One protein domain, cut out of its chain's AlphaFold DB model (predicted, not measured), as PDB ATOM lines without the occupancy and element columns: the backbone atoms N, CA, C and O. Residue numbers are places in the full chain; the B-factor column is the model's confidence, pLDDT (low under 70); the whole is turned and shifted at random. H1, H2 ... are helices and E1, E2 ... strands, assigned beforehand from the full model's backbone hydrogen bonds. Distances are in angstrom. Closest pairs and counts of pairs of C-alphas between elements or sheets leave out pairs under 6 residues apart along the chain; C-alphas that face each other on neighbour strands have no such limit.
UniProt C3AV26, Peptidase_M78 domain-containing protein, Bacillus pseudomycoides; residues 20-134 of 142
ATOM      1  N   GLU A  20     332.616 368.297 266.143       91.38
ATOM      2  CA  GLU A  20     332.501 369.451 265.259       91.38
ATOM      3  C   GLU A  20     331.160 369.541 264.518       91.38
ATOM      4  O   GLU A  20     330.751 370.645 264.153       91.38
ATOM      5  N   ASP A  21     330.460 368.417 264.356       90.06
ATOM      6  CA  ASP A  21     329.180 368.325 263.650       90.06
ATOM      7  C   ASP A  21     327.970 368.416 264.597       90.06
ATOM      8  O   ASP A  21     326.825 368.534 264.152       90.06
ATOM      9  N   LEU A  22     328.198 368.381 265.915       85.31
ATOM     10  CA  LEU A  22     327.148 368.597 266.911       85.31
ATOM     11  C   LEU A  22     326.652 370.048 266.895       85.31
ATOM     12  O   LEU A  22     327.365 370.974 266.512       85.31
ATOM     13  N   ASN A  23     325.436 370.277 267.402       84.50
ATOM     14  CA  ASN A  23     324.968 371.645 267.611       84.50
ATOM     15  C   ASN A  23     325.830 372.381 268.665       84.50
ATOM     16  O   ASN A  23     326.415 371.770 269.562       84.50
ATOM     17  N   GLU A  24     325.870 373.712 268.586       84.06
ATOM     18  CA  GLU A  24     326.719 374.549 269.449       84.06
ATOM     19  C   GLU A  24     326.428 374.387 270.953       84.06
ATOM     20  O   GLU A  24     327.336 374.471 271.783       84.06
ATOM     21  N   TYR A  25     325.175 374.102 271.316       80.94
ATOM     22  CA  TYR A  25     324.773 373.885 272.705       80.94
ATOM     23  C   TYR A  25     325.370 372.592 273.273       80.94
ATOM     24  O   TYR A  25     325.892 372.597 274.390       80.94
ATOM     25  N   PHE A  26     325.343 371.500 272.504       81.00
ATOM     26  CA  PHE A  26     325.966 370.231 272.873       81.00
ATOM     27  C   PHE A  26     327.483 370.344 272.873       81.00
ATOM     28  O   PHE A  26     328.116 369.879 273.818       81.00
ATOM     29  N   GLN A  27     328.067 371.027 271.886       86.19
ATOM     30  CA  GLN A  27     329.504 371.291 271.873       86.19
ATOM     31  C   GLN A  27     329.956 372.022 273.137       86.19
ATOM     32  O   GLN A  27     330.945 371.626 273.757       86.19
ATOM     33  N   TYR A  28     329.226 373.068 273.534       84.19
ATOM     34  CA  TYR A  28     329.493 373.805 274.763       84.19
ATOM     35  C   TYR A  28     329.363 372.900 275.990       84.19
ATOM     36  O   TYR A  28     330.274 372.855 276.812       84.19
ATOM     37  N   TRP A  29     328.270 372.144 276.101       82.31
ATOM     38  CA  TRP A  29     328.014 371.285 277.256       82.31
ATOM     39  C   TRP A  29     329.062 370.176 277.429       82.31
ATOM     40  O   TRP A  29     329.589 370.022 278.528       82.31
ATOM     41  N   LEU A  30     329.431 369.470 276.353       84.62
ATOM     42  CA  LEU A  30     330.474 368.434 276.393       84.62
ATOM     43  C   LEU A  30     331.858 369.026 276.689       84.62
ATOM     44  O   LEU A  30     332.695 368.378 277.314       84.62
ATOM     45  N   ASN A  31     332.106 370.267 276.261       83.94
ATOM     46  CA  ASN A  31     333.356 370.960 276.553       83.94
ATOM     47  C   ASN A  31     333.428 371.441 278.015       83.94
ATOM     48  O   ASN A  31     334.524 371.612 278.552       83.94
ATOM     49  N   VAL A  32     332.289 371.642 278.690       79.56
ATOM     50  CA  VAL A  32     332.246 371.951 280.126       79.56
ATOM     51  C   VAL A  32     332.464 370.663 280.916       79.56
ATOM     52  O   VAL A  32     331.525 369.938 281.246       79.56
ATOM     53  N   ARG A  33     333.728 370.387 281.250       73.44
ATOM     54  CA  ARG A  33     334.099 369.260 282.115       73.44
ATOM     55  C   ARG A  33     333.413 369.397 283.485       73.44
ATOM     56  O   ARG A  33     333.455 370.488 284.065       73.44
ATOM     57  N   PRO A  34     332.800 368.330 284.035       64.50
ATOM     58  CA  PRO A  34     332.233 368.388 285.374       64.50
ATOM     59  C   PRO A  34     333.347 368.691 286.391       64.50
ATOM     60  O   PRO A  34     334.392 368.036 286.362       64.50
ATOM     61  N   PRO A  35     333.168 369.672 287.293       56.19
ATOM     62  CA  PRO A  35     334.140 369.932 288.347       56.19
ATOM     63  C   PRO A  35     334.176 368.733 289.306       56.19
ATOM     64  O   PRO A  35     333.160 368.381 289.907       56.19
ATOM     65  N   GLY A  36     335.335 368.089 289.447       50.31
ATOM     66  CA  GLY A  36     335.504 366.908 290.294       50.31
ATOM     67  C   GLY A  36     336.167 367.231 291.643       50.31
ATOM     68  O   GLY A  36     337.171 367.938 291.657       50.31
ATOM     69  N   PRO A  37     335.682 366.688 292.778       42.72
ATOM     70  CA  PRO A  37     336.334 366.795 294.090       42.72
ATOM     71  C   PRO A  37     337.505 365.805 294.280       42.72
ATOM     72  O   PRO A  37     337.917 365.556 295.412       42.72
ATOM     73  N   GLY A  38     338.005 365.187 293.204       51.25
ATOM     74  CA  GLY A  38     339.129 364.249 293.274       51.25
ATOM     75  C   GLY A  38     340.407 364.928 293.790       51.25
ATOM     76  O   GLY A  38     340.515 366.152 293.728       51.25
ATOM     77  N   PRO A  39     341.415 364.171 294.267       48.97
ATOM     78  CA  PRO A  39     342.676 364.746 294.764       48.97
ATOM     79  C   PRO A  39     343.431 365.569 293.699       48.97
ATOM     80  O   PRO A  39     344.366 366.304 294.014       48.97
ATOM     81  N   TYR A  40     343.009 365.465 292.441       50.66
ATOM     82  CA  TYR A  40     343.499 366.200 291.288       50.66
ATOM     83  C   TYR A  40     342.673 367.484 291.124       50.66
ATOM     84  O   TYR A  40     341.672 367.517 290.418       50.66
ATOM     85  N   GLY A  41     343.072 368.557 291.813       49.59
ATOM     86  CA  GLY A  41     342.381 369.859 291.807       49.59
ATOM     87  C   GLY A  41     342.336 370.596 290.455       49.59
ATOM     88  O   GLY A  41     341.963 371.768 290.420       49.59
ATOM     89  N   GLN A  42     342.731 369.942 289.359       60.47
ATOM     90  CA  GLN A  42     342.655 370.409 287.976       60.47
ATOM     91  C   GLN A  42     342.318 369.214 287.079       60.47
ATOM     92  O   GLN A  42     342.985 368.186 287.168       60.47
ATOM     93  N   THR A  43     341.306 369.356 286.223       62.66
ATOM     94  CA  THR A  43     341.027 368.387 285.154       62.66
ATOM     95  C   THR A  43     342.149 368.432 284.120       62.66
ATOM     96  O   THR A  43     342.461 369.508 283.603       62.66
ATOM     97  N   ASP A  44     342.743 367.281 283.824       72.12
ATOM     98  CA  ASP A  44     343.720 367.085 282.753       72.12
ATOM     99  C   ASP A  44     342.975 366.861 281.424       72.12
ATOM    100  O   ASP A  44     341.897 366.274 281.374       72.12
ATOM    101  N   THR A  45     343.566 367.291 280.314       74.75
ATOM    102  CA  THR A  45     343.105 366.943 278.959       74.75
ATOM    103  C   THR A  45     343.079 365.434 278.689       74.75
ATOM    104  O   THR A  45     342.396 364.990 277.766       74.75
ATOM    105  N   LEU A  46     343.801 364.640 279.486       81.50
ATOM    106  CA  LEU A  46     343.744 363.178 279.456       81.50
ATOM    107  C   LEU A  46     342.631 362.580 280.328       81.50
ATOM    108  O   LEU A  46     342.427 361.369 280.291       81.50
ATOM    109  N   ASP A  47     341.889 363.384 281.089       82.44
ATOM    110  CA  ASP A  47     340.745 362.870 281.835       82.44
ATOM    111  C   ASP A  47     339.592 362.547 280.878       82.44
ATOM    112  O   ASP A  47     339.281 363.296 279.946       82.44
ATOM    113  N   ILE A  48     338.920 361.426 281.125       88.38
ATOM    114  CA  ILE A  48     337.717 361.032 280.393       88.38
ATOM    115  C   ILE A  48     336.507 361.512 281.194       88.38
ATOM    116  O   ILE A  48     336.290 361.065 282.321       88.38
ATOM    117  N   ALA A  49     335.699 362.405 280.620       87.62
ATOM    118  CA  ALA A  49     334.412 362.755 281.218       87.62
ATOM    119  C   ALA A  49     333.339 361.796 280.712       87.62
ATOM    120  O   ALA A  49     333.276 361.501 279.520       87.62
ATOM    121  N   VAL A  50     332.485 361.342 281.623       88.12
ATOM    122  CA  VAL A  50     331.367 360.449 281.322       88.12
ATOM    123  C   VAL A  50     330.079 361.167 281.690       88.12
ATOM    124  O   VAL A  50     329.905 361.564 282.842       88.12
ATOM    125  N   TYR A  51     329.180 361.323 280.724       84.38
ATOM    126  CA  TYR A  51     327.865 361.915 280.940       84.38
ATOM    127  C   TYR A  51     326.781 360.859 280.784       84.38
ATOM    128  O   TYR A  51     326.789 360.086 279.827       84.38
ATOM    129  N   PHE A  52     325.824 360.863 281.706       81.12
ATOM    130  CA  PHE A  52     324.623 360.044 281.621       81.12
ATOM    131  C   PHE A  52     323.450 360.938 281.220       81.12
ATOM    132  O   PHE A  52     323.157 361.909 281.916       81.12
ATOM    133  N   VAL A  53     322.801 360.632 280.099       78.75
ATOM    134  CA  VAL A  53     321.694 361.423 279.536       78.75
ATOM    135  C   VAL A  53     320.397 360.625 279.521       78.75
ATOM    136  O   VAL A  53     320.412 359.395 279.600       78.75
ATOM    137  N   GLN A  54     319.263 361.326 279.440       73.75
ATOM    138  CA  GLN A  54     317.960 360.674 279.366       73.75
ATOM    139  C   GLN A  54     317.542 360.365 277.921       73.75
ATOM    140  O   GLN A  54     317.460 361.272 277.106       73.75
ATOM    141  N   GLY A  55     317.195 359.105 277.649       65.69
ATOM    142  CA  GLY A  55     316.626 358.592 276.411       65.69
ATOM    143  C   GLY A  55     317.657 358.162 275.359       65.69
ATOM    144  O   GLY A  55     318.791 358.636 275.409       65.69
ATOM    145  N   PRO A  56     317.305 357.238 274.438       65.19
ATOM    146  CA  PRO A  56     318.220 356.766 273.400       65.19
ATOM    147  C   PRO A  56     318.718 357.913 272.522       65.19
ATOM    148  O   PRO A  56     318.031 358.917 272.344       65.19
ATOM    149  N   PHE A  57     319.903 357.728 271.946       72.31
ATOM    150  CA  PHE A  57     320.411 358.608 270.901       72.31
ATOM    151  C   PHE A  57     319.562 358.471 269.633       72.31
ATOM    152  O   PHE A  57     318.974 357.413 269.361       72.31
ATOM    153  N   ALA A  58     319.607 359.497 268.786       68.62
ATOM    154  CA  ALA A  58     319.043 359.427 267.449       68.62
ATOM    155  C   ALA A  58     319.672 358.248 266.683       68.62
ATOM    156  O   ALA A  58     320.890 358.076 266.664       68.62
ATOM    157  N   GLY A  59     318.835 357.415 266.063       69.50
ATOM    158  CA  GLY A  59     319.281 356.184 265.396       69.50
ATOM    159  C   GLY A  59     319.362 354.948 266.302       69.50
ATOM    160  O   GLY A  59     319.713 353.879 265.813       69.50
ATOM    161  N   GLY A  60     318.987 355.055 267.582       74.00
ATOM    162  CA  GLY A  60     318.856 353.912 268.493       74.00
ATOM    163  C   GLY A  60     320.146 353.498 269.203       74.00
ATOM    164  O   GLY A  60     320.174 352.441 269.832       74.00
ATOM    165  N   PHE A  61     321.202 354.311 269.128       77.81
ATOM    166  CA  PHE A  61     322.415 354.087 269.915       77.81
ATOM    167  C   PHE A  61     322.144 354.328 271.399       77.81
ATOM    168  O   PHE A  61     321.223 355.059 271.775       77.81
ATOM    169  N   VAL A  62     322.966 353.716 272.248       82.25
ATOM    170  CA  VAL A  62     322.840 353.825 273.709       82.25
ATOM    171  C   VAL A  62     324.065 354.384 274.408       82.25
ATOM    172  O   VAL A  62     323.995 354.751 275.582       82.25
ATOM    173  N   GLY A  63     325.160 354.476 273.673       88.06
ATOM    174  CA  GLY A  63     326.417 355.075 274.054       88.06
ATOM    175  C   GLY A  63     327.045 355.692 272.812       88.06
ATOM    176  O   GLY A  63     326.651 355.376 271.686       88.06
ATOM    177  N   CYS A  64     327.957 356.628 273.030       89.94
ATOM    178  CA  CYS A  64     328.827 357.116 271.981       89.94
ATOM    179  C   CYS A  64     330.133 357.630 272.580       89.94
ATOM    180  O   CYS A  64     330.129 358.430 273.530       89.94
ATOM    181  N   ALA A  65     331.237 357.188 271.993       93.69
ATOM    182  CA  ALA A  65     332.573 357.643 272.292       93.69
ATOM    183  C   ALA A  65     333.548 357.351 271.137       93.69
ATOM    184  O   ALA A  65     333.336 356.432 270.349       93.69
ATOM    185  N   PRO A  66     334.674 358.076 271.087       93.19
ATOM    186  CA  PRO A  66     334.919 359.319 271.812       93.19
ATOM    187  C   PRO A  66     334.257 360.518 271.117       93.19
ATOM    188  O   PRO A  66     334.384 360.686 269.907       93.19
ATOM    189  N   TYR A  67     333.688 361.444 271.891       91.81
ATOM    190  CA  TYR A  67     333.617 362.839 271.447       91.81
ATOM    191  C   TYR A  67     334.931 363.534 271.808       91.81
ATOM    192  O   TYR A  67     335.258 363.701 272.987       91.81
ATOM    193  N   ASN A  68     335.700 363.936 270.797       91.81
ATOM    194  CA  ASN A  68     336.992 364.590 270.988       91.81
ATOM    195  C   ASN A  68     336.812 366.103 271.158       91.81
ATOM    196  O   ASN A  68     336.822 366.856 270.187       91.81
ATOM    197  N   THR A  69     336.642 366.551 272.401       90.19
ATOM    198  CA  THR A  69     336.512 367.981 272.718       90.19
ATOM    199  C   THR A  69     337.889 368.645 272.869       90.19
ATOM    200  O   THR A  69     338.873 367.954 273.152       90.19
ATOM    201  N   PRO A  70     337.990 369.986 272.788       88.25
ATOM    202  CA  PRO A  70     339.224 370.708 273.118       88.25
ATOM    203  C   PRO A  70     339.761 370.422 274.528       88.25
ATOM    204  O   PRO A  70     340.965 370.509 274.756       88.25
ATOM    205  N   ASN A  71     338.882 370.059 275.466       85.94
ATOM    206  CA  ASN A  71     339.247 369.726 276.840       85.94
ATOM    207  C   ASN A  71     339.514 368.227 277.054       85.94
ATOM    208  O   ASN A  71     339.748 367.828 278.196       85.94
ATOM    209  N   GLY A  72     339.485 367.411 275.991       88.44
ATOM    210  CA  GLY A  72     339.786 365.974 275.964       88.44
ATOM    211  C   GLY A  72     338.575 365.072 275.654       88.44
ATOM    212  O   GLY A  72     337.515 365.568 275.254       88.44
ATOM    213  N   PRO A  73     338.711 363.742 275.811       92.44
ATOM    214  CA  PRO A  73     337.708 362.777 275.368       92.44
ATOM    215  C   PRO A  73     336.480 362.750 276.279       92.44
ATOM    216  O   PRO A  73     336.581 362.812 277.510       92.44
ATOM    217  N   VAL A  74     335.309 362.612 275.669       91.94
ATOM    218  CA  VAL A  74     334.029 362.498 276.363       91.94
ATOM    219  C   VAL A  74     333.300 361.233 275.921       91.94
ATOM    220  O   VAL A  74     333.247 360.916 274.734       91.94
ATOM    221  N   ILE A  75     332.721 360.539 276.899       92.75
ATOM    222  CA  ILE A  75     331.786 359.432 276.721       92.75
ATOM    223  C   ILE A  75     330.394 359.937 277.090       92.75
ATOM    224  O   ILE A  75     330.215 360.551 278.146       92.75
ATOM    225  N   VAL A  76     329.398 359.643 276.260       89.31
ATOM    226  CA  VAL A  76     327.994 359.875 276.611       89.31
ATOM    227  C   VAL A  76     327.252 358.548 276.604       89.31
ATOM    228  O   VAL A  76     327.338 357.796 275.640       89.31
ATOM    229  N   ILE A  77     326.525 358.260 277.680       87.38
ATOM    230  CA  ILE A  77     325.715 357.054 277.857       87.38
ATOM    231  C   ILE A  77     324.266 357.478 278.070       87.38
ATOM    232  O   ILE A  77     323.967 358.282 278.949       87.38
ATOM    233  N   SER A  78     323.351 356.920 277.293       81.81
ATOM    234  CA  SER A  78     321.918 357.116 277.508       81.81
ATOM    235  C   SER A  78     321.357 356.148 278.544       81.81
ATOM    236  O   SER A  78     321.819 355.010 278.660       81.81
ATOM    237  N   ASN A  79     320.293 356.550 279.245       70.06
ATOM    238  CA  ASN A  79     319.416 355.597 279.917       70.06
ATOM    239  C   ASN A  79     318.475 354.916 278.914       70.06
ATOM    240  O   ASN A  79     317.317 355.275 278.715       70.06
ATOM    241  N   ALA A  80     318.999 353.894 278.252       60.47
ATOM    242  CA  ALA A  80     318.192 353.074 277.370       60.47
ATOM    243  C   ALA A  80     316.986 352.445 278.115       60.47
ATOM    244  O   ALA A  80     317.048 352.255 279.336       60.47
ATOM    245  N   PRO A  81     315.889 352.108 277.407       57.38
ATOM    246  CA  PRO A  81     314.701 351.507 278.012       57.38
ATOM    247  C   PRO A  81     315.013 350.237 278.823       57.38
ATOM    248  O   PRO A  81     315.912 349.465 278.473       57.38
ATOM    249  N   GLU A  82     314.241 349.996 279.890       53.34
ATOM    250  CA  GLU A  82     314.352 348.780 280.707       53.34
ATOM    251  C   GLU A  82     314.300 347.513 279.836       53.34
ATOM    252  O   GLU A  82     313.432 347.356 278.978       53.34
ATOM    253  N   GLY A  83     315.234 346.588 280.081       55.59
ATOM    254  CA  GLY A  83     315.268 345.274 279.435       55.59
ATOM    255  C   GLY A  83     316.203 345.141 278.231       55.59
ATOM    256  O   GLY A  83     316.355 344.023 277.748       55.59
ATOM    257  N   GLN A  84     316.855 346.216 277.769       54.91
ATOM    258  CA  GLN A  84     317.768 346.134 276.618       54.91
ATOM    259  C   GLN A  84     319.262 346.317 276.935       54.91
ATOM    260  O   GLN A  84     320.082 345.888 276.130       54.91
ATOM    261  N   PHE A  85     319.660 346.894 278.081       58.62
ATOM    262  CA  PHE A  85     321.071 347.267 278.274       58.62
ATOM    263  C   PHE A  85     321.621 347.043 279.680       58.62
ATOM    264  O   PHE A  85     321.020 347.386 280.698       58.62
ATOM    265  N   ARG A  86     322.844 346.505 279.718       68.38
ATOM    266  CA  ARG A  86     323.715 346.490 280.891       68.38
ATOM    267  C   ARG A  86     324.547 347.770 280.839       68.38
ATOM    268  O   ARG A  86     325.572 347.782 280.173       68.38
ATOM    269  N   PHE A  87     324.130 348.829 281.538       74.69
ATOM    270  CA  PHE A  87     324.842 350.123 281.576       74.69
ATOM    271  C   PHE A  87     326.366 349.998 281.709       74.69
ATOM    272  O   PHE A  87     327.108 350.701 281.032       74.69
ATOM    273  N   GLY A  88     326.833 349.074 282.555       82.25
ATOM    274  CA  GLY A  88     328.263 348.819 282.731       82.25
ATOM    275  C   GLY A  88     328.953 348.263 281.482       82.25
ATOM    276  O   GLY A  88     330.097 348.613 281.229       82.25
ATOM    277  N   GLN A  89     328.267 347.440 280.686       87.19
ATOM    278  CA  GLN A  89     328.797 346.901 279.433       87.19
ATOM    279  C   GLN A  89     328.870 347.979 278.351       87.19
ATOM    280  O   GLN A  89     329.907 348.100 277.713       87.19
ATOM    281  N   THR A  90     327.822 348.797 278.191       88.44
ATOM    282  CA  THR A  90     327.849 349.938 277.260       88.44
ATOM    283  C   THR A  90     328.964 350.905 277.632       88.44
ATOM    284  O   THR A  90     329.794 351.229 276.796       88.44
ATOM    285  N   LEU A  91     329.069 351.295 278.907       90.44
ATOM    286  CA  LEU A  91     330.160 352.158 279.355       90.44
ATOM    287  C   LEU A  91     331.540 351.541 279.088       90.44
ATOM    288  O   LEU A  91     332.447 352.248 278.660       90.44
ATOM    289  N   ALA A  92     331.713 350.241 279.332       92.38
ATOM    290  CA  ALA A  92     332.978 349.564 279.072       92.38
ATOM    291  C   ALA A  92     333.312 349.505 277.570       92.38
ATOM    292  O   ALA A  92     334.476 349.672 277.213       92.38
ATOM    293  N   HIS A  93     332.311 349.314 276.708       94.31
ATOM    294  CA  HIS A  93     332.447 349.370 275.251       94.31
ATOM    295  C   HIS A  93     332.885 350.765 274.788       94.31
ATOM    296  O   HIS A  93     333.920 350.905 274.140       94.31
ATOM    297  N   GLU A  94     332.176 351.811 275.222       94.44
ATOM    298  CA  GLU A  94     332.518 353.196 274.881       94.44
ATOM    299  C   GLU A  94     333.899 353.604 275.412       94.44
ATOM    300  O   GLU A  94     334.678 354.269 274.731       94.44
ATOM    301  N   LEU A  95     334.252 353.168 276.624       95.12
ATOM    302  CA  LEU A  95     335.599 353.356 277.159       95.12
ATOM    303  C   LEU A  95     336.643 352.638 276.296       95.12
ATOM    304  O   LEU A  95     337.728 353.173 276.068       95.12
ATOM    305  N   GLY A  96     336.308 351.458 275.777       95.50
ATOM    306  CA  GLY A  96     337.111 350.744 274.797       95.50
ATOM    307  C   GLY A  96     337.410 351.590 273.561       95.50
ATOM    308  O   GLY A  96     338.565 351.625 273.147       95.50
ATOM    309  N   HIS A  97     336.453 352.366 273.044       96.19
ATOM    310  CA  HIS A  97     336.716 353.273 271.922       96.19
ATOM    311  C   HIS A  97     337.733 354.373 272.242       96.19
ATOM    312  O   HIS A  97     338.556 354.729 271.397       96.19
ATOM    313  N   VAL A  98     337.739 354.874 273.480       95.19
ATOM    314  CA  VAL A  98     338.743 355.848 273.936       95.19
ATOM    315  C   VAL A  98     340.126 355.200 274.084       95.19
ATOM    316  O   VAL A  98     341.141 355.802 273.736       95.19
ATOM    317  N   LEU A  99     340.188 353.973 274.610       94.88
ATOM    318  CA  LEU A  99     341.450 353.305 274.948       94.88
ATOM    319  C   LEU A  99     342.094 352.555 273.770       94.88
ATOM    320  O   LEU A  99     343.320 352.465 273.707       94.88
ATOM    321  N   LEU A 100     341.283 352.012 272.862       94.50
ATOM    322  CA  LEU A 100     341.684 351.113 271.772       94.50
ATOM    323  C   LEU A 100     341.532 351.747 270.381       94.50
ATOM    324  O   LEU A 100     342.144 351.267 269.426       94.50
ATOM    325  N   GLY A 101     340.752 352.824 270.262       91.00
ATOM    326  CA  GLY A 101     340.382 353.446 268.990       91.00
ATOM    327  C   GLY A 101     338.945 353.119 268.550       91.00
ATOM    328  O   GLY A 101     338.263 352.312 269.178       91.00
ATOM    329  N   PRO A 102     338.461 353.739 267.460       87.62
ATOM    330  CA  PRO A 102     337.037 353.761 267.102       87.62
ATOM    331  C   PRO A 102     336.508 352.453 266.491       87.62
ATOM    332  O   PRO A 102     335.325 352.352 266.189       87.62
ATOM    333  N   GLU A 103     337.366 351.462 266.264       91.75
ATOM    334  CA  GLU A 103     337.014 350.284 265.474       91.75
ATOM    335  C   GLU A 103     336.232 349.244 266.283       91.75
ATOM    336  O   GLU A 103     336.588 348.900 267.413       91.75
ATOM    337  N   HIS A 104     335.201 348.686 265.651       94.75
ATOM    338  CA  HIS A 104     334.519 347.488 266.127       94.75
ATOM    339  C   HIS A 104     335.237 346.219 265.660       94.75
ATOM    340  O   HIS A 104     335.985 346.217 264.682       94.75
ATOM    341  N   VAL A 105     334.941 345.103 266.323       94.00
ATOM    342  CA  VAL A 105     335.344 343.765 265.878       94.00
ATOM    343  C   VAL A 105     334.127 342.904 265.561       94.00
ATOM    344  O   VAL A 105     333.047 343.120 266.104       94.00
ATOM    345  N   ASP A 106     334.310 341.901 264.706       93.50
ATOM    346  CA  ASP A 106     333.273 340.936 264.319       93.50
ATOM    347  C   ASP A 106     333.358 339.655 265.177       93.50
ATOM    348  O   ASP A 106     333.610 338.556 264.689       93.50
ATOM    349  N   ASP A 107     333.255 339.812 266.502       93.38
ATOM    350  CA  ASP A 107     333.182 338.709 267.475       93.38
ATOM    351  C   ASP A 107     332.183 339.064 268.578       93.38
ATOM    352  O   ASP A 107     332.464 339.914 269.418       93.38
ATOM    353  N   GLU A 108     331.044 338.371 268.619       92.88
ATOM    354  CA  GLU A 108     329.947 338.609 269.570       92.88
ATOM    355  C   GLU A 108     330.314 338.389 271.046       92.88
ATOM    356  O   GLU A 108     329.528 338.740 271.934       92.88
ATOM    357  N   ASN A 109     331.472 337.785 271.327       92.94
ATOM    358  CA  ASN A 109     331.997 337.614 272.683       92.94
ATOM    359  C   ASN A 109     332.977 338.725 273.082       92.94
ATOM    360  O   ASN A 109     333.341 338.842 274.260       92.94
ATOM    361  N   ASN A 110     333.420 339.528 272.116       95.38
ATOM    362  CA  ASN A 110     334.325 340.634 272.347       95.38
ATOM    363  C   ASN A 110     333.548 341.873 272.790       95.38
ATOM    364  O   ASN A 110     332.501 342.198 272.239       95.38
ATOM    365  N   LEU A 111     334.079 342.590 273.774       94.25
ATOM    366  CA  LEU A 111     333.503 343.823 274.281       94.25
ATOM    367  C   LEU A 111     333.364 344.878 273.179       94.25
ATOM    368  O   LEU A 111     332.395 345.616 273.220       94.25
ATOM    369  N   MET A 112     334.264 344.910 272.189       95.81
ATOM    370  CA  MET A 112     334.234 345.843 271.051       95.81
ATOM    371  C   MET A 112     333.357 345.362 269.881       95.81
ATOM    372  O   MET A 112     333.520 345.831 268.755       95.81
ATOM    373  N   TYR A 113     332.456 344.401 270.102       94.00
ATOM    374  CA  TYR A 113     331.483 343.995 269.089       94.00
ATOM    375  C   TYR A 113     330.537 345.149 268.748       94.00
ATOM    376  O   TYR A 113     329.964 345.752 269.648       94.00
ATOM    377  N   GLY A 114     330.333 345.432 267.459       87.94
ATOM    378  CA  GLY A 114     329.491 346.556 267.020       87.94
ATOM    379  C   GLY A 114     327.982 346.355 267.214       87.94
ATOM    380  O   GLY A 114     327.200 347.267 266.956       87.94
ATOM    381  N   GLY A 115     327.551 345.161 267.631       83.94
ATOM    382  CA  GLY A 115     326.154 344.841 267.916       83.94
ATOM    383  C   GLY A 115     325.859 344.694 269.409       83.94
ATOM    384  O   GLY A 115     326.747 344.526 270.244       83.94
ATOM    385  N   ALA A 116     324.572 344.679 269.758       78.81
ATOM    386  CA  ALA A 116     324.140 344.348 271.113       78.81
ATOM    387  C   ALA A 116     324.222 342.827 271.338       78.81
ATOM    388  O   ALA A 116     323.447 342.064 270.764       78.81
ATOM    389  N   SER A 117     325.149 342.387 272.190       84.19
ATOM    390  CA  SER A 117     325.311 340.981 272.582       84.19
ATOM    391  C   SER A 117     325.471 340.865 274.094       84.19
ATOM    392  O   SER A 117     326.319 341.525 274.691       84.19
ATOM    393  N   GLU A 118     324.717 339.967 274.732       82.69
ATOM    394  CA  GLU A 118     324.885 339.674 276.164       82.69
ATOM    395  C   GLU A 118     326.229 339.001 276.492       82.69
ATOM    396  O   GLU A 118     326.619 338.929 277.664       82.69
ATOM    397  N   ASN A 119     326.926 338.506 275.461       86.19
ATOM    398  CA  ASN A 119     328.190 337.791 275.578       86.19
ATOM    399  C   ASN A 119     329.428 338.669 275.355       86.19
ATOM    400  O   ASN A 119     330.543 338.225 275.631       86.19
ATOM    401  N   ALA A 120     329.242 339.913 274.913       88.06
ATOM    402  CA  ALA A 120     330.308 340.869 274.628       88.06
ATOM    403  C   ALA A 120     330.906 341.461 275.919       88.06
ATOM    404  O   ALA A 120     330.678 342.616 276.269       88.06
ATOM    405  N   TYR A 121     331.657 340.649 276.667       86.94
ATOM    406  CA  TYR A 121     332.243 341.027 277.962       86.94
ATOM    407  C   TYR A 121     333.754 340.766 278.056       86.94
ATOM    408  O   TYR A 121     334.320 340.819 279.149       86.94
ATOM    409  N   ARG A 122     334.423 340.453 276.937       90.94
ATOM    410  CA  ARG A 122     335.849 340.085 276.923       90.94
ATOM    411  C   ARG A 122     336.652 340.973 275.990       90.94
ATOM    412  O   ARG A 122     336.200 341.300 274.906       90.94
ATOM    413  N   LEU A 123     337.879 341.284 276.372       92.38
ATOM    414  CA  LEU A 123     338.886 341.800 275.451       92.38
ATOM    415  C   LEU A 123     339.897 340.693 275.149       92.38
ATOM    416  O   LEU A 123     340.130 339.803 275.974       92.38
ATOM    417  N   THR A 124     340.497 340.747 273.965       94.31
ATOM    418  CA  THR A 124     341.669 339.926 273.640       94.31
ATOM    419  C   THR A 124     342.877 340.370 274.478       94.31
ATOM    420  O   THR A 124     342.928 341.524 274.917       94.31
ATOM    421  N   PRO A 125     343.875 339.495 274.705       94.75
ATOM    422  CA  PRO A 125     345.119 339.886 275.367       94.75
ATOM    423  C   PRO A 125     345.798 341.100 274.715       94.75
ATOM    424  O   PRO A 125     346.316 341.967 275.417       94.75
ATOM    425  N   GLU A 126     345.754 341.192 273.387       94.44
ATOM    426  CA  GLU A 126     346.313 342.295 272.609       94.44
ATOM    427  C   GLU A 126     345.575 343.609 272.883       94.44
ATOM    428  O   GLU A 126     346.215 344.627 273.147       94.44
ATOM    429  N   GLN A 127     344.237 343.587 272.908       95.00
ATOM    430  CA  GLN A 127     343.433 344.754 273.285       95.00
ATOM    431  C   GLN A 127     343.700 345.168 274.736       95.00
ATOM    432  O   GLN A 127     343.865 346.352 275.009       95.00
ATOM    433  N   CYS A 128     343.821 344.224 275.673       92.19
ATOM    434  CA  CYS A 128     344.196 344.547 277.051       92.19
ATOM    435  C   CYS A 128     345.557 345.259 277.115       92.19
ATOM    436  O   CYS A 128     345.682 346.292 277.770       92.19
ATOM    437  N   ALA A 129     346.564 344.745 276.402       92.25
ATOM    438  CA  ALA A 129     347.884 345.364 276.343       92.25
ATOM    439  C   ALA A 129     347.838 346.760 275.701       92.25
ATOM    440  O   ALA A 129     348.506 347.679 276.173       92.25
ATOM    441  N   GLN A 130     347.040 346.944 274.649       93.25
ATOM    442  CA  GLN A 130     346.846 348.243 274.015       93.25
ATOM    443  C   GLN A 130     346.174 349.240 274.969       93.25
ATOM    444  O   GLN A 130     346.686 350.345 275.135       93.25
ATOM    445  N   ALA A 131     345.094 348.841 275.650       91.19
ATOM    446  CA  ALA A 131     344.404 349.683 276.624       91.19
ATOM    447  C   ALA A 131     345.334 350.120 277.763       91.19
ATOM    448  O   ALA A 131     345.351 351.296 278.120       91.19
ATOM    449  N   SER A 132     346.153 349.209 278.299       89.94
ATOM    450  CA  SER A 132     347.129 349.536 279.349       89.94
ATOM    451  C   SER A 132     348.230 350.498 278.892       89.94
ATOM    452  O   SER A 132     348.827 351.169 279.730       89.94
ATOM    453  N   ASN A 133     348.503 350.571 277.588       90.75
ATOM    454  CA  ASN A 133     349.456 351.511 276.997       90.75
ATOM    455  C   ASN A 133     348.788 352.804 276.492       90.75
ATOM    456  O   ASN A 133     349.471 353.665 275.934       90.75
ATOM    457  N   SER A 134     347.470 352.950 276.657       90.50
ATOM    458  CA  SER A 134     346.744 354.152 276.253       90.50
ATOM    459  C   SER A 134     347.202 355.365 277.072       90.50
ATOM    460  O   SER A 134     347.344 355.250 278.290       90.50
TER     461      SER A 134
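AT A GLANCE: This is residues 20 to 134 of the 142 residues of the protein "Peptidase_M78 domain-containing protein" of Bacillus pseudomycoides (UniProt C3AV26). A small, twisted sheet of three strands stands between two helices, with H2, the longest helix, slantwise over one face and the short H1 across the other face. A third helix, H3, packs on the last residues of H2, away from the sheet, and residues 36 to 42 stick out as a free loop between H1 and E1. The printed part has 115 residues with three named helices and three named strands, in the order H1 E1 E2 E3 H2 H3, and the sheet runs E1 E3 E2 and is mixed. The class is mixed, helices and strands, though under half of the residues, 51, are in named elements. The whole is compact, with a radius of gyration of the C-alphas of 14.7 A and spans of 37 by 33 by 27 A.

HOW THE PARTS SIT: H1, residues 24 to 31, is on the sheet made of E1, residues 49 to 54, E3, residues 72 to 79, and E2, residues 63 to 69. It lies over E3 and E2 at a height over the sheet of 10.2 A. It runs across the strands, at 70 degrees to E2 on the local plane, and its line rises 38 degrees out of that plane, only just short of standing up from the sheet. The closest C-alphas of H1 and E2 are those of Asn 31 and Thr 69, 5.8 A apart. In the sheet, E1 and E2 are the edge strands and E3 is the inner strand. E1 and E3 are parallel, with 26 degrees between their directions; N 51 and O 75 are 2.9 A apart and N 77 and O 51 are 2.8 A apart, within hydrogen-bond range. E2 and E3 form a hairpin, antiparallel at 155 degrees, with N 67 and O 74 at 2.9 A and N 72 and O 69 at 3.0 A, also within range. The sheet is only just strongly twisted, its C-alphas lying up to 4.4 A off their best plane. H2, residues 87 to 100, is on the opposite face from H1, over E3 and E2, at a height over the sheet of 8.7 A. It runs slantwise to the strands, at 33 degrees to E2 on the local plane. Its closest C-alphas to E2 are those of Glu 94 and Ala 65, 5.1 A apart. H2 touches H3, residues 125 to 132, with residues 96 to 100 alone. The two are about perpendicular at 82 degrees, and their closest C-alphas, those of Leu 99 and Ala 131, are 5.0 A apart. H3 is not on the sheet, and H1 and H3 are apart. In H1, H2 and H3 every O i to N i+4 pair is within hydrogen-bond range.

IN THESE COORDINATES: H1 begins at C-alpha 24, at (326.719, 374.549, 269.449), and spans 10.4 A. E1 spans 16.7 A, E2 16.4 A, and E3, the longest strand, 23.2 A from C-alpha 72 at (339.786, 365.974, 275.964) to C-alpha 79. H2 measures 19.5 A from first to last C-alpha. H3 measures 10.6 A and ends at C-alpha 132, at (347.129, 349.536, 279.349).

THE WHOLE: The two C-alphas farthest apart are those of Gly 41 and Asp 106, at 40.9 A. The printed part has no cut. The links H1 to E1, 17 residues, and H2 to H3, 24 residues, are long, while the link E2 to E3 is tight. Mean pLDDT of the printed part is 82.3; residues 34 to 43, 55 to 56, 58 to 59 and 80 to 86 are under 70.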